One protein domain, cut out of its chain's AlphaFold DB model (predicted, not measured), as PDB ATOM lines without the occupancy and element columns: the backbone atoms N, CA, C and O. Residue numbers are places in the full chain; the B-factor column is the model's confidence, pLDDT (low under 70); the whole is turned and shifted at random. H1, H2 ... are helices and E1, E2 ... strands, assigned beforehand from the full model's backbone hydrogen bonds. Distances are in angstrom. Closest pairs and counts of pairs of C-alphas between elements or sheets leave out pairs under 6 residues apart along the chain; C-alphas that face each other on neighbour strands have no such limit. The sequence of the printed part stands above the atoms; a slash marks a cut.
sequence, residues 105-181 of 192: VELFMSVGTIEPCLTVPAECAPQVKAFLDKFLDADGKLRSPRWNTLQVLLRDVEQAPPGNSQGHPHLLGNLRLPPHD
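AT A GLANCE: This is residues 105 to 181 of the 192 residues of the protein "SWIM zinc finger family protein" of Lentisphaerae bacterium (UniProt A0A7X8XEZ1). With little regular structure, a two-stranded hairpin, E1 and E2, has the first residues of helix H2 near E2, and a short helix, H1, near H2. Loops join these parts, residues 164 to 169 stick out, and residues 175 to 176 pair with E1. The printed part has 77 residues, 30 in named elements, in the order E1, E2, H1, H2, mixed in class with an antiparallel sheet. It is compact, radius of gyration of the C-alphas 12.7 A, spanning 41 by 32 by 22 A.

IN THESE COORDINATES: E1, residues 105 to 109, begins at C-alpha (-40.327, -3.797, 5.237) and spans 13.5 A. E2 is residues 116 to 119, 10.3 A; H1 is residues 126 to 132, 9.9 A. H2, residues 146 to 159, spans 19.9 A and ends at C-alpha (-33.396, -18.565, 11.710).

HOW THE PARTS SIT: E1 and E2 form a hairpin, antiparallel at 155 degrees, with N 106 and O 119 within hydrogen-bond range at 2.9 A. The closest C-alphas of E2 and H2, Pro 116 and Arg 146, are 6.8 A apart. H1 and H2 are near each other, with 5 pairs of C-alphas within 10 A. E1 is apart from both helices. In H1 and H2 every O i to N i+4 pair is within hydrogen-bond range.

THE WHOLE: The C-alphas of Gly 112 and Gln 166, the two farthest apart, are 41.2 A apart. The printed part has no cut; the link from H1 to H2 is long. Residues 160 to 181 have pLDDT under 70.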
ATOM      1  N   VAL A 105     -39.314  -3.188   4.375       89.19
ATOM      2  CA  VAL A 105     -40.327  -3.797   5.237       89.19
ATOM      3  C   VAL A 105     -40.200  -3.118   6.596       89.19
ATOM      4  O   VAL A 105     -39.162  -3.193   7.251       89.19
ATOM      5  N   GLU A 106     -41.246  -2.423   7.017       88.75
ATOM      6  CA  GLU A 106     -41.238  -1.627   8.240       88.75
ATOM      7  C   GLU A 106     -42.005  -2.369   9.331       88.75
ATOM      8  O   GLU A 106     -43.206  -2.608   9.194       88.75
ATOM      9  N   LEU A 107     -41.323  -2.710  10.423       90.00
ATOM     10  CA  LEU A 107     -41.950  -3.187  11.652       90.00
ATOM     11  C   LEU A 107     -41.922  -2.053  12.678       90.00
ATOM     12  O   LEU A 107     -40.864  -1.495  12.966       90.00
ATOM     13  N   PHE A 108     -43.080  -1.694  13.221       86.75
ATOM     14  CA  PHE A 108     -43.217  -0.594  14.177       86.75
ATOM     15  C   PHE A 108     -44.377  -0.835  15.143       86.75
ATOM     16  O   PHE A 108     -45.211  -1.712  14.932       86.75
ATOM     17  N   MET A 109     -44.438  -0.035  16.205       87.25
ATOM     18  CA  MET A 109     -45.576  -0.002  17.124       87.25
ATOM     19  C   MET A 109     -46.510   1.141  16.728       87.25
ATOM     20  O   MET A 109     -46.045   2.253  16.473       87.25
ATOM     21  N   SER A 110     -47.817   0.892  16.673       85.81
ATOM     22  CA  SER A 110     -48.789   1.958  16.434       85.81
ATOM     23  C   SER A 110     -48.820   2.947  17.599       85.81
ATOM     24  O   SER A 110     -48.840   2.572  18.775       85.81
ATOM     25  N   VAL A 111     -48.890   4.233  17.266       81.62
ATOM     26  CA  VAL A 111     -49.191   5.276  18.249       81.62
ATOM     27  C   VAL A 111     -50.665   5.145  18.654       81.62
ATOM     28  O   VAL A 111     -51.534   4.966  17.800       81.62
ATOM     29  N   GLY A 112     -50.949   5.191  19.954       81.69
ATOM     30  CA  GLY A 112     -52.304   5.090  20.508       81.69
ATOM     31  C   GLY A 112     -52.725   3.665  20.874       81.69
ATOM     32  O   GLY A 112     -53.044   3.422  22.032       81.69
ATOM     33  N   THR A 113     -52.705   2.716  19.929       85.19
ATOM     34  CA  THR A 113     -53.131   1.327  20.225       85.19
ATOM     35  C   THR A 113     -52.012   0.430  20.755       85.19
ATOM     36  O   THR A 113     -52.314  -0.603  21.343       85.19
ATOM     37  N   ILE A 114     -50.740   0.822  20.590       85.19
ATOM     38  CA  ILE A 114     -49.559   0.054  21.029       85.19
ATOM     39  C   ILE A 114     -49.610  -1.391  20.496       85.19
ATOM     40  O   ILE A 114     -49.302  -2.364  21.181       85.19
ATOM     41  N   GLU A 115     -49.997  -1.538  19.232       89.56
ATOM     42  CA  GLU A 115     -50.018  -2.820  18.537       89.56
ATOM     43  C   GLU A 115     -48.834  -2.927  17.570       89.56
ATOM     44  O   GLU A 115     -48.481  -1.943  16.908       89.56
ATOM     45  N   PRO A 116     -48.225  -4.118  17.436       91.62
ATOM     46  CA  PRO A 116     -47.190  -4.322  16.442       91.62
ATOM     47  C   PRO A 116     -47.794  -4.311  15.037       91.62
ATOM     48  O   PRO A 116     -48.769  -5.008  14.742       91.62
ATOM     49  N   CYS A 117     -47.186  -3.519  14.165       90.06
ATOM     50  CA  CYS A 117     -47.604  -3.295  12.792       90.06
ATOM     51  C   CYS A 117     -46.467  -3.655  11.843       90.06
ATOM     52  O   CYS A 117     -45.333  -3.223  12.041       90.06
ATOM     53  N   LEU A 118     -46.790  -4.391  10.782       91.50
ATOM     54  CA  LEU A 118     -45.876  -4.649   9.678       91.50
ATOM     55  C   LEU A 118     -46.400  -3.938   8.430       91.50
ATOM     56  O   LEU A 118     -47.579  -4.042   8.106       91.50
ATOM     57  N   THR A 119     -45.540  -3.209   7.728       89.44
ATOM     58  CA  THR A 119     -45.830  -2.665   6.398       89.44
ATOM     59  C   THR A 119     -44.856  -3.264   5.399       89.44
ATOM     60  O   THR A 119     -43.645  -3.217   5.601       89.44
ATOM     61  N   VAL A 120     -45.398  -3.821   4.319       88.81
ATOM     62  CA  VAL A 120     -44.623  -4.382   3.211       88.81
ATOM     63  C   VAL A 120     -44.689  -3.399   2.038       88.81
ATOM     64  O   VAL A 120     -45.792  -2.970   1.686       88.81
ATOM     65  N   PRO A 121     -43.550  -3.015   1.437       88.62
ATOM     66  CA  PRO A 121     -43.539  -2.117   0.291       88.62
ATOM     67  C   PRO A 121     -44.195  -2.787  -0.922       88.62
ATOM     68  O   PRO A 121     -44.160  -4.010  -1.066       88.62
ATOM     69  N   ALA A 122     -44.782  -1.982  -1.812       85.69
ATOM     70  CA  ALA A 122     -45.416  -2.494  -3.032       85.69
ATOM     71  C   ALA A 122     -44.409  -3.245  -3.921       85.69
ATOM     72  O   ALA A 122     -44.704  -4.320  -4.441       85.69
ATOM     73  N   GLU A 123     -43.204  -2.690  -4.044       84.94
ATOM     74  CA  GLU A 123     -42.059  -3.352  -4.654       84.94
ATOM     75  C   GLU A 123     -41.331  -4.168  -3.582       84.94
ATOM     76  O   GLU A 123     -40.567  -3.639  -2.778       84.94
ATOM     77  N   CYS A 124     -41.596  -5.472  -3.548       83.19
ATOM     78  CA  CYS A 124     -40.967  -6.410  -2.624       83.19
ATOM     79  C   CYS A 124     -40.619  -7.703  -3.367       83.19
ATOM     80  O   CYS A 124     -41.388  -8.165  -4.214       83.19
ATOM     81  N   ALA A 125     -39.462  -8.296  -3.057       85.25
ATOM     82  CA  ALA A 125     -39.042  -9.547  -3.678       85.25
ATOM     83  C   ALA A 125     -40.093 -10.652  -3.421       85.25
ATOM     84  O   ALA A 125     -40.523 -10.818  -2.274       85.25
ATOM     85  N   PRO A 126     -40.497 -11.442  -4.436       85.69
ATOM     86  CA  PRO A 126     -41.562 -12.436  -4.283       85.69
ATOM     87  C   PRO A 126     -41.310 -13.443  -3.157       85.69
ATOM     88  O   PRO A 126     -42.247 -13.840  -2.470       85.69
ATOM     89  N   GLN A 127     -40.049 -13.820  -2.929       84.31
ATOM     90  CA  GLN A 127     -39.659 -14.734  -1.852       84.31
ATOM     91  C   GLN A 127     -39.907 -14.120  -0.469       84.31
ATOM     92  O   GLN A 127     -40.373 -14.810   0.433       84.31
ATOM     93  N   VAL A 128     -39.631 -12.821  -0.314       84.50
ATOM     94  CA  VAL A 128     -39.873 -12.081   0.933       84.50
ATOM     95  C   VAL A 128     -41.368 -11.938   1.168       84.50
ATOM     96  O   VAL A 128     -41.841 -12.222   2.264       84.50
ATOM     97  N   LYS A 129     -42.132 -11.580   0.131       86.88
ATOM     98  CA  LYS A 129     -43.593 -11.507   0.222       86.88
ATOM     99  C   LYS A 129     -44.200 -12.853   0.629       86.88
ATOM    100  O   LYS A 129     -44.906 -12.918   1.627       86.88
ATOM    101  N   ALA A 130     -43.830 -13.938  -0.054       88.44
ATOM    102  CA  ALA A 130     -44.304 -15.286   0.266       88.44
ATOM    103  C   ALA A 130     -43.897 -15.754   1.676       88.44
ATOM    104  O   ALA A 130     -44.623 -16.515   2.318       88.44
ATOM    105  N   PHE A 131     -42.737 -15.317   2.175       89.50
ATOM    106  CA  PHE A 131     -42.338 -15.552   3.561       89.50
ATOM    107  C   PHE A 131     -43.247 -14.798   4.543       89.50
ATOM    108  O   PHE A 131     -43.756 -15.409   5.483       89.50
ATOM    109  N   LEU A 132     -43.486 -13.504   4.307       91.12
ATOM    110  CA  LEU A 132     -44.279 -12.644   5.189       91.12
ATOM    111  C   LEU A 132     -45.772 -12.999   5.193       91.12
ATOM    112  O   LEU A 132     -46.394 -12.926   6.249       91.12
ATOM    113  N   ASP A 133     -46.333 -13.463   4.074       92.06
ATOM    114  CA  ASP A 133     -47.754 -13.836   3.946       92.06
ATOM    115  C   ASP A 133     -48.195 -14.917   4.959       92.06
ATOM    116  O   ASP A 133     -49.366 -14.998   5.339       92.06
ATOM    117  N   LYS A 134     -47.250 -15.714   5.479       93.56
ATOM    118  CA  LYS A 134     -47.493 -16.682   6.566       93.56
ATOM    119  C   LYS A 134     -47.954 -16.006   7.862       93.56
ATOM    120  O   LYS A 134     -48.720 -16.590   8.626       93.56
ATOM    121  N   PHE A 135     -47.506 -14.776   8.097       94.75
ATOM    122  CA  PHE A 135     -47.740 -14.002   9.315       94.75
ATOM    123  C   PHE A 135     -48.830 -12.942   9.147       94.75
ATOM    124  O   PHE A 135     -49.273 -12.369  10.144       94.75
ATOM    125  N   LEU A 136     -49.270 -12.685   7.914       94.69
ATOM    126  CA  LEU A 136     -50.219 -11.623   7.593       94.69
ATOM    127  C   LEU A 136     -51.632 -12.163   7.364       94.69
ATOM    128  O   LEU A 136     -51.812 -13.248   6.812       94.69
ATOM    129  N   ASP A 137     -52.636 -11.424   7.825       94.81
ATOM    130  CA  ASP A 137     -54.047 -11.653   7.526       94.81
ATOM    131  C   ASP A 137     -54.437 -11.089   6.145       94.81
ATOM    132  O   ASP A 137     -53.597 -10.601   5.388       94.81
ATOM    133  N   ALA A 138     -55.723 -11.189   5.795       92.00
ATOM    134  CA  ALA A 138     -56.234 -10.722   4.504       92.00
ATOM    135  C   ALA A 138     -56.103  -9.198   4.305       92.00
ATOM    136  O   ALA A 138     -56.056  -8.743   3.164       92.00
ATOM    137  N   ASP A 139     -56.002  -8.430   5.394       90.44
ATOM    138  CA  ASP A 139     -55.831  -6.975   5.376       90.44
ATOM    139  C   ASP A 139     -54.346  -6.565   5.384       90.44
ATOM    140  O   ASP A 139     -54.021  -5.377   5.453       90.44
ATOM    141  N   GLY A 140     -53.424  -7.536   5.342       89.19
ATOM    142  CA  GLY A 140     -51.985  -7.291   5.404       89.19
ATOM    143  C   GLY A 140     -51.489  -6.893   6.796       89.19
ATOM    144  O   GLY A 140     -50.399  -6.333   6.912       89.19
ATOM    145  N   LYS A 141     -52.259  -7.159   7.859       92.25
ATOM    146  CA  LYS A 141     -51.843  -6.959   9.255       92.25
ATOM    147  C   LYS A 141     -51.316  -8.260   9.842       92.25
ATOM    148  O   LYS A 141     -51.617  -9.338   9.350       92.25
ATOM    149  N   LEU A 142     -50.555  -8.179  10.934       94.94
ATOM    150  CA  LEU A 142     -50.154  -9.383  11.666       94.94
ATOM    151  C   LEU A 142     -51.395 -10.152  12.141       94.94
ATOM    152  O   LEU A 142     -52.286  -9.570  12.766       94.94
ATOM    153  N   ARG A 143     -51.422 -11.465  11.883       95.75
ATOM    154  CA  ARG A 143     -52.494 -12.363  12.334       95.75
ATOM    155  C   ARG A 143     -52.652 -12.304  13.852       95.75
ATOM    156  O   ARG A 143     -51.668 -12.242  14.591       95.75
ATOM    157  N   SER A 144     -53.891 -12.389  14.326       93.25
ATOM    158  CA  SER A 144     -54.180 -12.511  15.757       93.25
ATOM    159  C   SER A 144     -53.839 -13.916  16.287       93.25
ATOM    160  O   SER A 144     -54.159 -14.892  15.609       93.25
ATOM    161  N   PRO A 145     -53.268 -14.048  17.503       95.00
ATOM    162  CA  PRO A 145     -52.840 -12.973  18.403       95.00
ATOM    163  C   PRO A 145     -51.568 -12.263  17.904       95.00
ATOM    164  O   PRO A 145     -50.533 -12.899  17.710       95.00
ATOM    165  N   ARG A 146     -51.632 -10.933  17.743       93.00
ATOM    166  CA  ARG A 146     -50.588 -10.138  17.064       93.00
ATOM    167  C   ARG A 146     -49.207 -10.289  17.692       93.00
ATOM    168  O   ARG A 146     -48.219 -10.413  16.977       93.00
ATOM    169  N   TRP A 147     -49.145 -10.311  19.024       92.19
ATOM    170  CA  TRP A 147     -47.882 -10.446  19.745       92.19
ATOM    171  C   TRP A 147     -47.245 -11.820  19.539       92.19
ATOM    172  O   TRP A 147     -46.060 -11.906  19.242       92.19
ATOM    173  N   ASN A 148     -48.029 -12.898  19.611       95.00
ATOM    174  CA  ASN A 148     -47.534 -14.248  19.346       95.00
ATOM    175  C   ASN A 148     -47.029 -14.368  17.907       95.00
ATOM    176  O   ASN A 148     -45.927 -14.863  17.690       95.00
ATOM    177  N   THR A 149     -47.793 -13.860  16.941       95.44
ATOM    178  CA  THR A 149     -47.387 -13.842  15.532       95.44
ATOM    179  C   THR A 149     -46.097 -13.054  15.329       95.44
ATOM    180  O   THR A 149     -45.222 -13.517  14.605       95.44
ATOM    181  N   LEU A 150     -45.931 -11.911  16.005       93.50
ATOM    182  CA  LEU A 150     -44.683 -11.150  15.989       93.50
ATOM    183  C   LEU A 150     -43.507 -11.969  16.534       93.50
ATOM    184  O   LEU A 150     -42.455 -11.996  15.907       93.50
ATOM    185  N   GLN A 151     -43.664 -12.637  17.678       92.69
ATOM    186  CA  GLN A 151     -42.589 -13.441  18.275       92.69
ATOM    187  C   GLN A 151     -42.150 -14.577  17.340       92.69
ATOM    188  O   GLN A 151     -40.956 -14.810  17.162       92.69
ATOM    189  N   VAL A 152     -43.111 -15.254  16.704       93.69
ATOM    190  CA  VAL A 152     -42.828 -16.298  15.708       93.69
ATOM    191  C   VAL A 152     -42.150 -15.696  14.479       93.69
ATOM    192  O   VAL A 152     -41.151 -16.246  14.029       93.69
ATOM    193  N   LEU A 153     -42.635 -14.554  13.976       91.44
ATOM    194  CA  LEU A 153     -42.003 -13.836  12.870       91.44
ATOM    195  C   LEU A 153     -40.539 -13.531  13.194       91.44
ATOM    196  O   LEU A 153     -39.675 -13.951  12.439       91.44
ATOM    197  N   LEU A 154     -40.253 -12.855  14.313       89.50
ATOM    198  CA  LEU A 154     -38.891 -12.472  14.709       89.50
ATOM    199  C   LEU A 154     -37.962 -13.686  14.824       89.50
ATOM    200  O   LEU A 154     -36.861 -13.664  14.282       89.50
ATOM    201  N   ARG A 155     -38.430 -14.775  15.438       89.44
ATOM    202  CA  ARG A 155     -37.675 -16.032  15.506       89.44
ATOM    203  C   ARG A 155     -37.385 -16.602  14.115       89.44
ATOM    204  O   ARG A 155     -36.263 -17.014  13.840       89.44
ATOM    205  N   ASP A 156     -38.385 -16.655  13.242       89.31
ATOM    206  CA  ASP A 156     -38.238 -17.224  11.900       89.31
ATOM    207  C   ASP A 156     -37.358 -16.330  11.000       89.31
ATOM    208  O   ASP A 156     -36.632 -16.844  10.149       89.31
ATOM    209  N   VAL A 157     -37.371 -15.007  11.218       84.00
ATOM    210  CA  VAL A 157     -36.429 -14.041  10.623       84.00
ATOM    211  C   VAL A 157     -34.993 -14.367  11.035       84.00
ATOM    212  O   VAL A 157     -34.118 -14.443  10.175       84.00
ATOM    213  N   GLU A 158     -34.748 -14.574  12.331       82.00
ATOM    214  CA  GLU A 158     -33.419 -14.885  12.876       82.00
ATOM    215  C   GLU A 158     -32.876 -16.239  12.392       82.00
ATOM    216  O   GLU A 158     -31.669 -16.399  12.221       82.00
ATOM    217  N   GLN A 159     -33.757 -17.213  12.155       78.81
ATOM    218  CA  GLN A 159     -33.396 -18.565  11.710       78.81
ATOM    219  C   GLN A 159     -33.281 -18.712  10.186       78.81
ATOM    220  O   GLN A 159     -32.878 -19.773   9.700       78.81
ATOM    221  N   ALA A 160     -33.639 -17.685   9.414       67.00
ATOM    222  CA  ALA A 160     -33.568 -17.743   7.961       67.00
ATOM    223  C   ALA A 160     -32.098 -17.869   7.499       67.00
ATOM    224  O   ALA A 160     -31.248 -17.091   7.940       67.00
ATOM    225  N   PRO A 161     -31.761 -18.820   6.599       54.84
ATOM    226  CA  PRO A 161     -30.387 -18.984   6.139       54.84
ATOM    227  C   PRO A 161     -29.890 -17.692   5.472       54.84
ATOM    228  O   PRO A 161     -30.673 -17.015   4.795       54.84
ATOM    229  N   PRO A 162     -28.602 -17.327   5.624       52.31
ATOM    230  CA  PRO A 162     -28.053 -16.163   4.947       52.31
ATOM    231  C   PRO A 162     -28.205 -16.363   3.437       52.31
ATOM    232  O   PRO A 162     -27.554 -17.214   2.834       52.31
ATOM    233  N   GLY A 163     -29.123 -15.605   2.835       46.94
ATOM    234  CA  GLY A 163     -29.299 -15.582   1.391       46.94
ATOM    235  C   GLY A 163     -27.977 -15.207   0.728       46.94
ATOM    236  O   GLY A 163     -27.354 -14.214   1.098       46.94
ATOM    237  N   ASN A 164     -27.538 -16.037  -0.213       34.44
ATOM    238  CA  ASN A 164     -26.330 -15.814  -0.991       34.44
ATOM    239  C   ASN A 164     -26.531 -14.564  -1.864       34.44
ATOM    240  O   ASN A 164     -27.289 -14.604  -2.833       34.44
ATOM    241  N   SER A 165     -25.863 -13.461  -1.540       33.28
ATOM    242  CA  SER A 165     -25.835 -12.267  -2.386       33.28
ATOM    243  C   SER A 165     -24.518 -11.525  -2.204       33.28
ATOM    244  O   SER A 165     -24.304 -10.803  -1.232       33.28
ATOM    245  N   GLN A 166     -23.635 -11.656  -3.197       31.84
ATOM    246  CA  GLN A 166     -22.694 -10.583  -3.497       31.84
ATOM    247  C   GLN A 166     -23.526  -9.313  -3.733       31.84
ATOM    248  O   GLN A 166     -24.232  -9.215  -4.733       31.84
ATOM    249  N   GLY A 167     -23.511  -8.386  -2.774       33.09
ATOM    250  CA  GLY A 167     -24.062  -7.042  -2.944       33.09
ATOM    251  C   GLY A 167     -24.914  -6.498  -1.801       33.09
ATOM    252  O   GLY A 167     -24.730  -5.336  -1.474       33.09
ATOM    253  N   HIS A 168     -25.806  -7.269  -1.170       29.52
ATOM    254  CA  HIS A 168     -26.721  -6.738  -0.139       29.52
ATOM    255  C   HIS A 168     -27.210  -7.848   0.811       29.52
ATOM    256  O   HIS A 168     -27.442  -8.960   0.340       29.52
ATOM    257  N   PRO A 169     -27.345  -7.604   2.128       33.78
ATOM    258  CA  PRO A 169     -27.425  -8.674   3.116       33.78
ATOM    259  C   PRO A 169     -28.841  -9.258   3.247       33.78
ATOM    260  O   PRO A 169     -29.802  -8.516   3.330       33.78
ATOM    261  N   HIS A 170     -28.932 -10.587   3.341       42.44
ATOM    262  CA  HIS A 170     -30.029 -11.401   3.899       42.44
ATOM    263  C   HIS A 170     -31.436 -11.319   3.271       42.44
ATOM    264  O   HIS A 170     -31.887 -10.301   2.759       42.44
ATOM    265  N   LEU A 171     -32.194 -12.418   3.423       39.50
ATOM    266  CA  LEU A 171     -33.615 -12.551   3.055       39.50
ATOM    267  C   LEU A 171     -34.509 -11.431   3.634       39.50
ATOM    268  O   LEU A 171     -35.638 -11.260   3.189       39.50
ATOM    269  N   LEU A 172     -34.003 -10.662   4.603       48.53
ATOM    270  CA  LEU A 172     -34.670  -9.546   5.268       48.53
ATOM    271  C   LEU A 172     -33.731  -8.355   5.536       48.53
ATOM    272  O   LEU A 172     -33.979  -7.597   6.466       48.53
ATOM    273  N   GLY A 173     -32.679  -8.122   4.736       43.44
ATOM    274  CA  GLY A 173     -31.837  -6.915   4.892       43.44
ATOM    275  C   GLY A 173     -32.591  -5.591   4.777       43.44
ATOM    276  O   GLY A 173     -32.081  -4.547   5.169       43.44
ATOM    277  N   ASN A 174     -33.825  -5.654   4.277       50.59
ATOM    278  CA  ASN A 174     -34.739  -4.529   4.183       50.59
ATOM    279  C   ASN A 174     -35.748  -4.461   5.342       50.59
ATOM    280  O   ASN A 174     -36.634  -3.616   5.292       50.59
ATOM    281  N   LEU A 175     -35.677  -5.343   6.347       57.22
ATOM    282  CA  LEU A 175     -36.514  -5.255   7.542       57.22
ATOM    283  C   LEU A 175     -35.908  -4.232   8.501       57.22
ATOM    284  O   LEU A 175     -34.852  -4.460   9.089       57.22
ATOM    285  N   ARG A 176     -36.599  -3.113   8.697       68.56
ATOM    286  CA  ARG A 176     -36.238  -2.148   9.733       68.56
ATOM    287  C   ARG A 176     -37.066  -2.413  10.981       68.56
ATOM    288  O   ARG A 176     -38.266  -2.149  11.015       68.56
ATOM    289  N   LEU A 177     -36.404  -2.912  12.019       60.91
ATOM    290  CA  LEU A 177     -36.972  -3.094  13.357       60.91
ATOM    291  C   LEU A 177     -36.969  -1.768  14.123       60.91
ATOM    292  O   LEU A 177     -36.079  -0.955  13.870       60.91
ATOM    293  N   PRO A 178     -37.914  -1.522  15.048       54.56
ATOM    294  CA  PRO A 178     -37.834  -0.354  15.918       54.56
ATOM    295  C   PRO A 178     -36.535  -0.415  16.740       54.56
ATOM    296  O   PRO A 178     -36.029  -1.512  16.998       54.56
ATOM    297  N   PRO A 179     -35.979   0.730  17.165       45.50
ATOM    298  CA  PRO A 179     -34.784   0.725  17.992       45.50
ATOM    299  C   PRO A 179     -35.049  -0.092  19.261       45.50
ATOM    300  O   PRO A 179     -36.003   0.171  19.992       45.50
ATOM    301  N   HIS A 180     -34.195  -1.082  19.530       42.34
ATOM    302  CA  HIS A 180     -34.103  -1.642  20.871       42.34
ATOM    303  C   HIS A 180     -33.635  -0.505  21.775       42.34
ATOM    304  O   HIS A 180     -32.639   0.151  21.455       42.34
ATOM    305  N   ASP A 181     -34.344  -0.244  22.872       39.53
ATOM    306  CA  ASP A 181     -33.915   0.742  23.855       39.53
ATOM    307  C   ASP A 181     -32.529   0.300  24.351       39.53
ATOM    308  O   ASP A 181     -32.384  -0.646  25.130       39.53
TER     309      ASP A 181